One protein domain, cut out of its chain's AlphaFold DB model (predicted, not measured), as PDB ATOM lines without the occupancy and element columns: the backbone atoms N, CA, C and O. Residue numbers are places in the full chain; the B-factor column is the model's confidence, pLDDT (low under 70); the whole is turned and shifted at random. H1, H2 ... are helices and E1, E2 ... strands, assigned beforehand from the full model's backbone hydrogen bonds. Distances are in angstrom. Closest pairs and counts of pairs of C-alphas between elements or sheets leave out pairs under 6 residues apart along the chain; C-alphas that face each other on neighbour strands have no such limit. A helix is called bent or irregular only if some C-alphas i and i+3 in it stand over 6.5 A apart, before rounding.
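AT A GLANCE: This is residues 164 to 234 of the 241 residues of an uncharacterized protein of Polyangium spumosum (UniProt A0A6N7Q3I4). One long helix, H1, makes the length of the domain, and a small head of loops with a short two-strand hairpin, E1 and E2, packs along one side of its later part, residues 184 to 195. The first part of the helix, residues 164 to 180, sticks out from this head as a bare arm. The printed part has 71 residues, with one named helix and two named strands in the order H1, E1, E2; the strands form one antiparallel sheet in the order E1 - E2, and the class is mostly helix. The whole is loose, with a radius of gyration of the C-alphas of 15.8 A, and its outline is a rod spanning 52 by 20 by 17 A.

IN THESE COORDINATES: H1 runs from Arg 164 to Glu 198, 35 residues, from C-alpha 164 at (2.549, 56.038, 5.644) to C-alpha 198 at (-36.048, 28.011, 23.083), a length of 50.8 A; it is not bent. Residues 199 to 212 hold no named element. E1, residues 213 to 215, begins with C-alpha 213 at (-34.517, 33.237, 8.772). E2, residues 223 to 225, ends with C-alpha 225 at (-35.727, 37.897, 9.943).

HOW THE PARTS SIT: In H1 every O i to N i+4 pair is within hydrogen-bond range. The closest C-alphas of H1 and E1 are those of Ala 192 and Leu 214, 7.4 A apart. The closest C-alphas of H1 and E2 are those of Leu 188 and Tyr 223, 7.1 A apart. E1 and E2 are a hairpin, antiparallel, with 143 degrees between their directions. The C-alphas of Leu 214 and Leu 224 face each other at 4.7 A. N 213 and O 225 are within hydrogen-bond range at 3.0 A, and N 225 and O 213 at 2.8 A. Two short antiparallel pairings lie outside the named strands: residues 200 to 201 with 208 to 209, and residues 224 to 225 of E2 with 232 to 233.

THE WHOLE: The two C-alphas farthest apart in the domain, those of Arg 164 and Val 207, are 52.5 A apart. Residues 164 to 180, which belong to H1, stand free; the body without them has 54 residues, spans 28 by 20 by 14 A and has a radius of gyration of 10.6 A. The link from H1 to E1, 14 residues, is long, and the link from E1 to E2, 7 residues, is short. The printed part has no cut. The mean pLDDT of the printed part is 94.4, and no printed residue is under 70.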
ATOM      1  N   ARG A 164       2.421  57.277   4.849       95.50
ATOM      2  CA  ARG A 164       2.549  56.038   5.644       95.50
ATOM      3  C   ARG A 164       1.644  56.042   6.879       95.50
ATOM      4  O   ARG A 164       0.989  55.042   7.148       95.50
ATOM      5  N   ALA A 165       1.586  57.161   7.602       96.56
ATOM      6  CA  ALA A 165       0.734  57.301   8.781       96.56
ATOM      7  C   ALA A 165      -0.762  57.194   8.437       96.56
ATOM      8  O   ALA A 165      -1.487  56.475   9.117       96.56
ATOM      9  N   LEU A 166      -1.209  57.843   7.353       96.00
ATOM     10  CA  LEU A 166      -2.601  57.758   6.887       96.00
ATOM     11  C   LEU A 166      -3.000  56.321   6.522       96.00
ATOM     12  O   LEU A 166      -4.071  55.858   6.908       96.00
ATOM     13  N   VAL A 167      -2.124  55.601   5.816       95.62
ATOM     14  CA  VAL A 167      -2.344  54.188   5.473       95.62
ATOM     15  C   VAL A 167      -2.416  53.309   6.714       95.62
ATOM     16  O   VAL A 167      -3.299  52.457   6.799       95.62
ATOM     17  N   ALA A 168      -1.519  53.513   7.681       95.62
ATOM     18  CA  ALA A 168      -1.534  52.764   8.933       95.62
ATOM     19  C   ALA A 168      -2.839  52.995   9.715       95.62
ATOM     20  O   ALA A 168      -3.460  52.032  10.159       95.62
ATOM     21  N   GLU A 169      -3.303  54.246   9.815       97.12
ATOM     22  CA  GLU A 169      -4.558  54.579  10.496       97.12
ATOM     23  C   GLU A 169      -5.771  53.905   9.833       97.12
ATOM     24  O   GLU A 169      -6.610  53.309  10.517       97.12
ATOM     25  N   GLU A 170      -5.866  53.972   8.502       96.50
ATOM     26  CA  GLU A 170      -6.975  53.364   7.763       96.50
ATOM     27  C   GLU A 170      -6.924  51.830   7.829       96.50
ATOM     28  O   GLU A 170      -7.959  51.179   7.979       96.50
ATOM     29  N   TRP A 171      -5.726  51.238   7.806       94.50
ATOM     30  CA  TRP A 171      -5.543  49.801   8.011       94.50
ATOM     31  C   TRP A 171      -6.037  49.355   9.391       94.50
ATOM     32  O   TRP A 171      -6.834  48.421   9.501       94.50
ATOM     33  N   GLU A 172      -5.629  50.048  10.456       96.75
ATOM     34  CA  GLU A 172      -6.108  49.761  11.808       96.75
ATOM     35  C   GLU A 172      -7.623  49.936  11.939       96.75
ATOM     36  O   GLU A 172      -8.291  49.151  12.616       96.75
ATOM     37  N   ARG A 173      -8.188  50.961  11.291       96.62
ATOM     38  CA  ARG A 173      -9.636  51.174  11.237       96.62
ATOM     39  C   ARG A 173     -10.338  49.989  10.575       96.62
ATOM     40  O   ARG A 173     -11.325  49.505  11.130       96.62
ATOM     41  N   GLY A 174      -9.801  49.486   9.466       94.19
ATOM     42  CA  GLY A 174     -10.286  48.279   8.797       94.19
ATOM     43  C   GLY A 174     -10.241  47.046   9.702       94.19
ATOM     44  O   GLY A 174     -11.243  46.343   9.829       94.19
ATOM     45  N   LEU A 175      -9.129  46.827  10.414       95.12
ATOM     46  CA  LEU A 175      -9.002  45.731  11.384       95.12
ATOM     47  C   LEU A 175     -10.032  45.839  12.518       95.12
ATOM     48  O   LEU A 175     -10.663  44.842  12.876       95.12
ATOM     49  N   ARG A 176     -10.251  47.046  13.061       96.75
ATOM     50  CA  ARG A 176     -11.271  47.293  14.095       96.75
ATOM     51  C   ARG A 176     -12.679  46.984  13.584       96.75
ATOM     52  O   ARG A 176     -13.429  46.298  14.277       96.75
ATOM     53  N   GLN A 177     -13.018  47.434  12.376       93.81
ATOM     54  CA  GLN A 177     -14.313  47.152  11.749       93.81
ATOM     55  C   GLN A 177     -14.505  45.656  11.478       93.81
ATOM     56  O   GLN A 177     -15.576  45.120  11.753       93.81
ATOM     57  N   GLN A 178     -13.476  44.955  10.997       93.56
ATOM     58  CA  GLN A 178     -13.541  43.512  10.770       93.56
ATOM     59  C   GLN A 178     -13.722  42.739  12.085       93.56
ATOM     60  O   GLN A 178     -14.531  41.815  12.149       93.56
ATOM     61  N   ALA A 179     -13.018  43.135  13.149       95.62
ATOM     62  CA  ALA A 179     -13.175  42.539  14.472       95.62
ATOM     63  C   ALA A 179     -14.558  42.825  15.082       95.62
ATOM     64  O   ALA A 179     -15.137  41.959  15.736       95.62
ATOM     65  N   GLU A 180     -15.117  44.021  14.883       94.25
ATOM     66  CA  GLU A 180     -16.497  44.333  15.271       94.25
ATOM     67  C   GLU A 180     -17.509  43.495  14.486       94.25
ATOM     68  O   GLU A 180     -18.387  42.893  15.097       94.25
ATOM     69  N   MET A 181     -17.350  43.394  13.164       92.50
ATOM     70  CA  MET A 181     -18.210  42.573  12.311       92.50
ATOM     71  C   MET A 181     -18.186  41.111  12.755       92.50
ATOM     72  O   MET A 181     -19.238  40.504  12.922       92.50
ATOM     73  N   LYS A 182     -16.995  40.569  13.035       94.69
ATOM     74  CA  LYS A 182     -16.857  39.205  13.545       94.69
ATOM     75  C   LYS A 182     -17.561  39.033  14.895       94.69
ATOM     76  O   LYS A 182     -18.308  38.080  15.059       94.69
ATOM     77  N   ARG A 183     -17.362  39.953  15.849       95.75
ATOM     78  CA  ARG A 183     -18.040  39.902  17.162       95.75
ATOM     79  C   ARG A 183     -19.559  39.940  17.020       95.75
ATOM     80  O   ARG A 183     -20.258  39.219  17.721       95.75
ATOM     81  N   TYR A 184     -20.053  40.785  16.123       94.31
ATOM     82  CA  TYR A 184     -21.470  40.878  15.814       94.31
ATOM     83  C   TYR A 184     -21.994  39.564  15.211       94.31
ATOM     84  O   TYR A 184     -23.033  39.071  15.643       94.31
ATOM     85  N   ASP A 185     -21.270  38.974  14.257       94.06
ATOM     86  CA  ASP A 185     -21.651  37.707  13.627       94.06
ATOM     87  C   ASP A 185     -21.643  36.546  14.633       94.06
ATOM     88  O   ASP A 185     -22.616  35.797  14.686       94.06
ATOM     89  N   ASP A 186     -20.619  36.455  15.489       95.81
ATOM     90  CA  ASP A 186     -20.542  35.463  16.569       95.81
ATOM     91  C   ASP A 186     -21.747  35.608  17.527       95.81
ATOM     92  O   ASP A 186     -22.398  34.627  17.889       95.81
ATOM     93  N   ALA A 187     -22.093  36.841  17.919       96.12
ATOM     94  CA  ALA A 187     -23.239  37.108  18.790       96.12
ATOM     95  C   ALA A 187     -24.583  36.780  18.116       96.12
ATOM     96  O   ALA A 187     -25.515  36.311  18.773       96.12
ATOM     97  N   LEU A 188     -24.693  37.010  16.807       96.00
ATOM     98  CA  LEU A 188     -25.879  36.662  16.031       96.00
ATOM     99  C   LEU A 188     -26.042  35.146  15.908       96.00
ATOM    100  O   LEU A 188     -27.172  34.668  15.978       96.00
ATOM    101  N   ASP A 189     -24.948  34.402  15.755       96.00
ATOM    102  CA  ASP A 189     -24.981  32.939  15.719       96.00
ATOM    103  C   ASP A 189     -25.475  32.374  17.060       96.00
ATOM    104  O   ASP A 189     -26.434  31.602  17.074       96.00
ATOM    105  N   VAL A 190     -24.961  32.872  18.192       96.12
ATOM    106  CA  VAL A 190     -25.471  32.515  19.534       96.12
ATOM    107  C   VAL A 190     -26.966  32.839  19.681       96.12
ATOM    108  O   VAL A 190     -27.745  32.041  20.205       96.12
ATOM    109  N   MET A 191     -27.395  34.011  19.208       94.75
ATOM    110  CA  MET A 191     -28.798  34.432  19.243       94.75
ATOM    111  C   MET A 191     -29.697  33.552  18.360       94.75
ATOM    112  O   MET A 191     -30.824  33.239  18.747       94.75
ATOM    113  N   ALA A 192     -29.212  33.147  17.185       95.69
ATOM    114  CA  ALA A 192     -29.921  32.266  16.265       95.69
ATOM    115  C   ALA A 192     -30.085  30.856  16.851       95.69
ATOM    116  O   ALA A 192     -31.180  30.294  16.783       95.69
ATOM    117  N   GLU A 193     -29.035  30.316  17.473       96.12
ATOM    118  CA  GLU A 193     -29.069  29.028  18.172       96.12
ATOM    119  C   GLU A 193     -30.064  29.041  19.339       96.12
ATOM    120  O   GLU A 193     -30.895  28.136  19.457       96.12
ATOM    121  N   ALA A 194     -30.043  30.093  20.166       94.06
ATOM    122  CA  ALA A 194     -31.000  30.261  21.258       94.06
ATOM    123  C   ALA A 194     -32.445  30.340  20.734       94.06
ATOM    124  O   ALA A 194     -33.324  29.639  21.234       94.06
ATOM    125  N   ALA A 195     -32.683  31.125  19.678       94.62
ATOM    126  CA  ALA A 195     -33.998  31.234  19.053       94.62
ATOM    127  C   ALA A 195     -34.496  29.894  18.490       94.62
ATOM    128  O   ALA A 195     -35.682  29.595  18.600       94.62
ATOM    129  N   ALA A 196     -33.611  29.078  17.911       95.81
ATOM    130  CA  ALA A 196     -33.969  27.761  17.393       95.81
ATOM    131  C   ALA A 196     -34.335  26.769  18.514       95.81
ATOM    132  O   ALA A 196     -35.274  25.988  18.353       95.81
ATOM    133  N   ARG A 197     -33.620  26.814  19.649       96.56
ATOM    134  CA  ARG A 197     -33.813  25.892  20.782       96.56
ATOM    135  C   ARG A 197     -35.001  26.261  21.671       96.56
ATOM    136  O   ARG A 197     -35.781  25.388  22.032       96.56
ATOM    137  N   GLU A 198     -35.116  27.531  22.046       96.00
ATOM    138  CA  GLU A 198     -36.048  28.011  23.083       96.00
ATOM    139  C   GLU A 198     -37.188  28.861  22.505       96.00
ATOM    140  O   GLU A 198     -38.184  29.127  23.178       96.00
ATOM    141  N   GLY A 199     -37.073  29.268  21.241       95.12
ATOM    142  CA  GLY A 199     -37.871  30.352  20.693       95.12
ATOM    143  C   GLY A 199     -37.323  31.718  21.112       95.12
ATOM    144  O   GLY A 199     -36.611  31.868  22.099       95.12
ATOM    145  N   LEU A 200     -37.644  32.744  20.333       95.62
ATOM    146  CA  LEU A 200     -37.281  34.128  20.634       95.62
ATOM    147  C   LEU A 200     -38.451  35.048  20.298       95.62
ATOM    148  O   LEU A 200     -39.098  34.848  19.264       95.62
ATOM    149  N   ALA A 201     -38.745  36.049  21.133       96.69
ATOM    150  CA  ALA A 201     -39.786  37.026  20.834       96.69
ATOM    151  C   ALA A 201     -39.292  38.030  19.786       96.69
ATOM    152  O   ALA A 201     -38.244  38.660  19.935       96.69
ATOM    153  N   CYS A 202     -40.062  38.218  18.715       96.00
ATOM    154  CA  CYS A 202     -39.726  39.231  17.722       96.00
ATOM    155  C   CYS A 202     -39.835  40.633  18.352       96.00
ATOM    156  O   CYS A 202     -40.905  40.961  18.873       96.00
ATOM    157  N   PRO A 203     -38.816  41.508  18.238       95.62
ATOM    158  CA  PRO A 203     -38.851  42.838  18.854       95.62
ATOM    159  C   PRO A 203     -40.007  43.715  18.356       95.62
ATOM    160  O   PRO A 203     -40.529  44.541  19.105       95.62
ATOM    161  N   GLN A 204     -40.452  43.484  17.117       96.12
ATOM    162  CA  GLN A 204     -41.533  44.236  16.491       96.12
ATOM    163  C   GLN A 204     -42.922  43.677  16.819       96.12
ATOM    164  O   GLN A 204     -43.776  44.402  17.318       96.12
ATOM    165  N   CYS A 205     -43.187  42.403  16.502       97.00
ATOM    166  CA  CYS A 205     -44.536  41.834  16.641       97.00
ATOM    167  C   CYS A 205     -44.765  41.094  17.965       97.00
ATOM    168  O   CYS A 205     -45.879  40.637  18.198       97.00
ATOM    169  N   ARG A 206     -43.731  40.973  18.811       96.31
ATOM    170  CA  ARG A 206     -43.740  40.326  20.139       96.31
ATOM    171  C   ARG A 206     -44.066  38.828  20.143       96.31
ATOM    172  O   ARG A 206     -44.203  38.231  21.199       96.31
ATOM    173  N   VAL A 207     -44.162  38.200  18.974       96.06
ATOM    174  CA  VAL A 207     -44.488  36.774  18.850       96.06
ATOM    175  C   VAL A 207     -43.231  35.944  19.062       96.06
ATOM    176  O   VAL A 207     -42.229  36.176  18.384       96.06
ATOM    177  N   VAL A 208     -43.314  34.965  19.962       96.94
ATOM    178  CA  VAL A 208     -42.269  33.963  20.194       96.94
ATOM    179  C   VAL A 208     -42.340  32.898  19.100       96.94
ATOM    180  O   VAL A 208     -43.397  32.311  18.872       96.94
ATOM    181  N   ARG A 209     -41.235  32.686  18.378       95.69
ATOM    182  CA  ARG A 209     -41.093  31.651  17.333       95.69
ATOM    183  C   ARG A 209     -39.679  31.081  17.337       95.69
ATOM    184  O   ARG A 209     -38.786  31.697  17.901       95.69
ATOM    185  N   ASN A 210     -39.472  29.956  16.663       96.69
ATOM    186  CA  ASN A 210     -38.165  29.316  16.487       96.69
ATOM    187  C   ASN A 210     -37.728  29.188  15.013       96.69
ATOM    188  O   ASN A 210     -36.663  28.658  14.726       96.69
ATOM    189  N   ASP A 211     -38.517  29.704  14.066       95.81
ATOM    190  CA  ASP A 211     -38.308  29.554  12.617       95.81
ATOM    191  C   ASP A 211     -37.772  30.830  11.937       95.81
ATOM    192  O   ASP A 211     -38.076  31.126  10.773       95.81
ATOM    193  N   TYR A 212     -36.969  31.615  12.659       96.25
ATOM    194  CA  TYR A 212     -36.338  32.819  12.116       96.25
ATOM    195  C   TYR A 212     -35.427  32.495  10.929       96.25
ATOM    196  O   TYR A 212     -34.703  31.502  10.915       96.25
ATOM    197  N   LYS A 213     -35.432  33.364   9.911       96.38
ATOM    198  CA  LYS A 213     -34.517  33.237   8.772       96.38
ATOM    199  C   LYS A 213     -33.237  34.011   9.060       96.38
ATOM    200  O   LYS A 213     -33.284  35.235   9.152       96.38
ATOM    201  N   LEU A 214     -32.104  33.322   9.122       96.44
ATOM    202  CA  LEU A 214     -30.791  33.960   9.092       96.44
ATOM    203  C   LEU A 214     -30.502  34.434   7.664       96.44
ATOM    204  O   LEU A 214     -30.675  33.689   6.698       96.44
ATOM    205  N   SER A 215     -30.169  35.705   7.491       94.25
ATOM    206  CA  SER A 215     -29.944  36.303   6.173       94.25
ATOM    207  C   SER A 215     -28.799  37.302   6.210       94.25
ATOM    208  O   SER A 215     -28.434  37.827   7.257       94.25
ATOM    209  N   HIS A 216     -28.238  37.557   5.035       90.75
ATOM    210  CA  HIS A 216     -27.269  38.613   4.786       90.75
ATOM    211  C   HIS A 216     -27.722  39.388   3.549       90.75
ATOM    212  O   HIS A 216     -28.414  38.852   2.680       90.75
ATOM    213  N   LYS A 217     -27.354  40.662   3.467       79.81
ATOM    214  CA  LYS A 217     -27.467  41.464   2.249       79.81
ATOM    215  C   LYS A 217     -26.060  41.955   1.937       79.81
ATOM    216  O   LYS A 217     -25.368  42.368   2.850       79.81
ATOM    217  N   ASN A 218     -25.610  41.800   0.694       71.56
ATOM    218  CA  ASN A 218     -24.228  42.024   0.243       71.56
ATOM    219  C   ASN A 218     -23.455  43.095   1.042       71.56
ATOM    220  O   ASN A 218     -23.791  44.273   0.959       71.56
ATOM    221  N   ARG A 219     -22.396  42.672   1.752       70.81
ATOM    222  CA  ARG A 219     -21.506  43.506   2.593       70.81
ATOM    223  C   ARG A 219     -22.148  44.187   3.819       70.81
ATOM    224  O   ARG A 219     -21.450  44.909   4.520       70.81
ATOM    225  N   GLU A 220     -23.428  43.958   4.108       81.25
ATOM    226  CA  GLU A 220     -24.092  44.396   5.345       81.25
ATOM    227  C   GLU A 220     -23.968  43.324   6.448       81.25
ATOM    228  O   GLU A 220     -23.821  42.133   6.155       81.25
ATOM    229  N   LYS A 221     -24.083  43.754   7.716       89.19
ATOM    230  CA  LYS A 221     -24.188  42.883   8.902       89.19
ATOM    231  C   LYS A 221     -25.251  41.788   8.679       89.19
ATOM    232  O   LYS A 221     -26.322  42.059   8.123       89.19
ATOM    233  N   ARG A 222     -24.991  40.553   9.126       94.75
ATOM    234  CA  ARG A 222     -25.992  39.466   9.117       94.75
ATOM    235  C   ARG A 222     -27.182  39.827  10.028       94.75
ATOM    236  O   ARG A 222     -27.076  40.667  10.921       94.75
ATOM    237  N   TYR A 223     -28.347  39.222   9.820       96.12
ATOM    238  CA  TYR A 223     -29.514  39.463  10.678       96.12
ATOM    239  C   TYR A 223     -30.474  38.273  10.720       96.12
ATOM    240  O   TYR A 223     -30.529  37.458   9.795       96.12
ATOM    241  N   LEU A 224     -31.280  38.213  11.781       96.62
ATOM    242  CA  LEU A 224     -32.467  37.369  11.867       96.62
ATOM    243  C   LEU A 224     -33.667  38.103  11.271       96.62
ATOM    244  O   LEU A 224     -33.873  39.294  11.503       96.62
ATOM    245  N   GLN A 225     -34.488  37.384  10.511       97.06
ATOM    246  CA  GLN A 225     -35.727  37.897   9.943       97.06
ATOM    247  C   GLN A 225     -36.930  37.117  10.479       97.06
ATOM    248  O   GLN A 225     -37.026  35.898  10.317       97.06
ATOM    249  N   CYS A 226     -37.879  37.833  11.088       96.88
ATOM    250  CA  CYS A 226     -39.137  37.254  11.547       96.88
ATOM    251  C   CYS A 226     -39.991  36.806  10.355       96.88
ATOM    252  O   CYS A 226     -40.361  37.625   9.514       96.88
ATOM    253  N   ARG A 227     -40.382  35.527  10.307       97.00
ATOM    254  CA  ARG A 227     -41.244  34.989   9.239       97.00
ATOM    255  C   ARG A 227     -42.667  35.545   9.249       97.00
ATOM    256  O   ARG A 227     -43.321  35.525   8.216       97.00
ATOM    257  N   ARG A 228     -43.149  36.046  10.394       96.81
ATOM    258  CA  ARG A 228     -44.512  36.584  10.530       96.81
ATOM    259  C   ARG A 228     -44.637  38.014  10.013       96.81
ATOM    260  O   ARG A 228     -45.550  38.297   9.253       96.81
ATOM    261  N   CYS A 229     -43.771  38.919  10.469       96.81
ATOM    262  CA  CYS A 229     -43.867  40.347  10.135       96.81
ATOM    263  C   CYS A 229     -42.752  40.843   9.204       96.81
ATOM    264  O   CYS A 229     -42.743  42.014   8.844       96.81
ATOM    265  N   GLY A 230     -41.782  39.997   8.846       96.00
ATOM    266  CA  GLY A 230     -40.663  40.358   7.972       96.00
ATOM    267  C   GLY A 230     -39.588  41.239   8.617       96.00
ATOM    268  O   GLY A 230     -38.590  41.526   7.952       96.00
ATOM    269  N   HIS A 231     -39.762  41.650   9.880       96.12
ATOM    270  CA  HIS A 231     -38.828  42.522  10.596       96.12
ATOM    271  C   HIS A 231     -37.446  41.875  10.751       96.12
ATOM    272  O   HIS A 231     -37.346  40.673  11.010       96.12
ATOM    273  N   ARG A 232     -36.396  42.688  10.592       94.56
ATOM    274  CA  ARG A 232     -34.985  42.287  10.638       94.56
ATOM    275  C   ARG A 232     -34.351  42.820  11.913       94.56
ATOM    276  O   ARG A 232     -34.521  43.995  12.211       94.56
ATOM    277  N   PHE A 233     -33.631  41.975  12.633       95.19
ATOM    278  CA  PHE A 233     -33.004  42.338  13.897       95.19
ATOM    279  C   PHE A 233     -31.750  41.492  14.145       95.19
ATOM    280  O   PHE A 233     -31.567  40.439  13.532       95.19
ATOM    281  N   GLY A 234     -30.875  41.979  15.017       95.00
ATOM    282  CA  GLY A 234     -29.622  41.327  15.390       95.00
ATOM    283  C   GLY A 234     -29.259  41.620  16.848       95.00
ATOM    284  O   GLY A 234     -30.111  42.141  17.574       95.00
TER     285      GLY A 234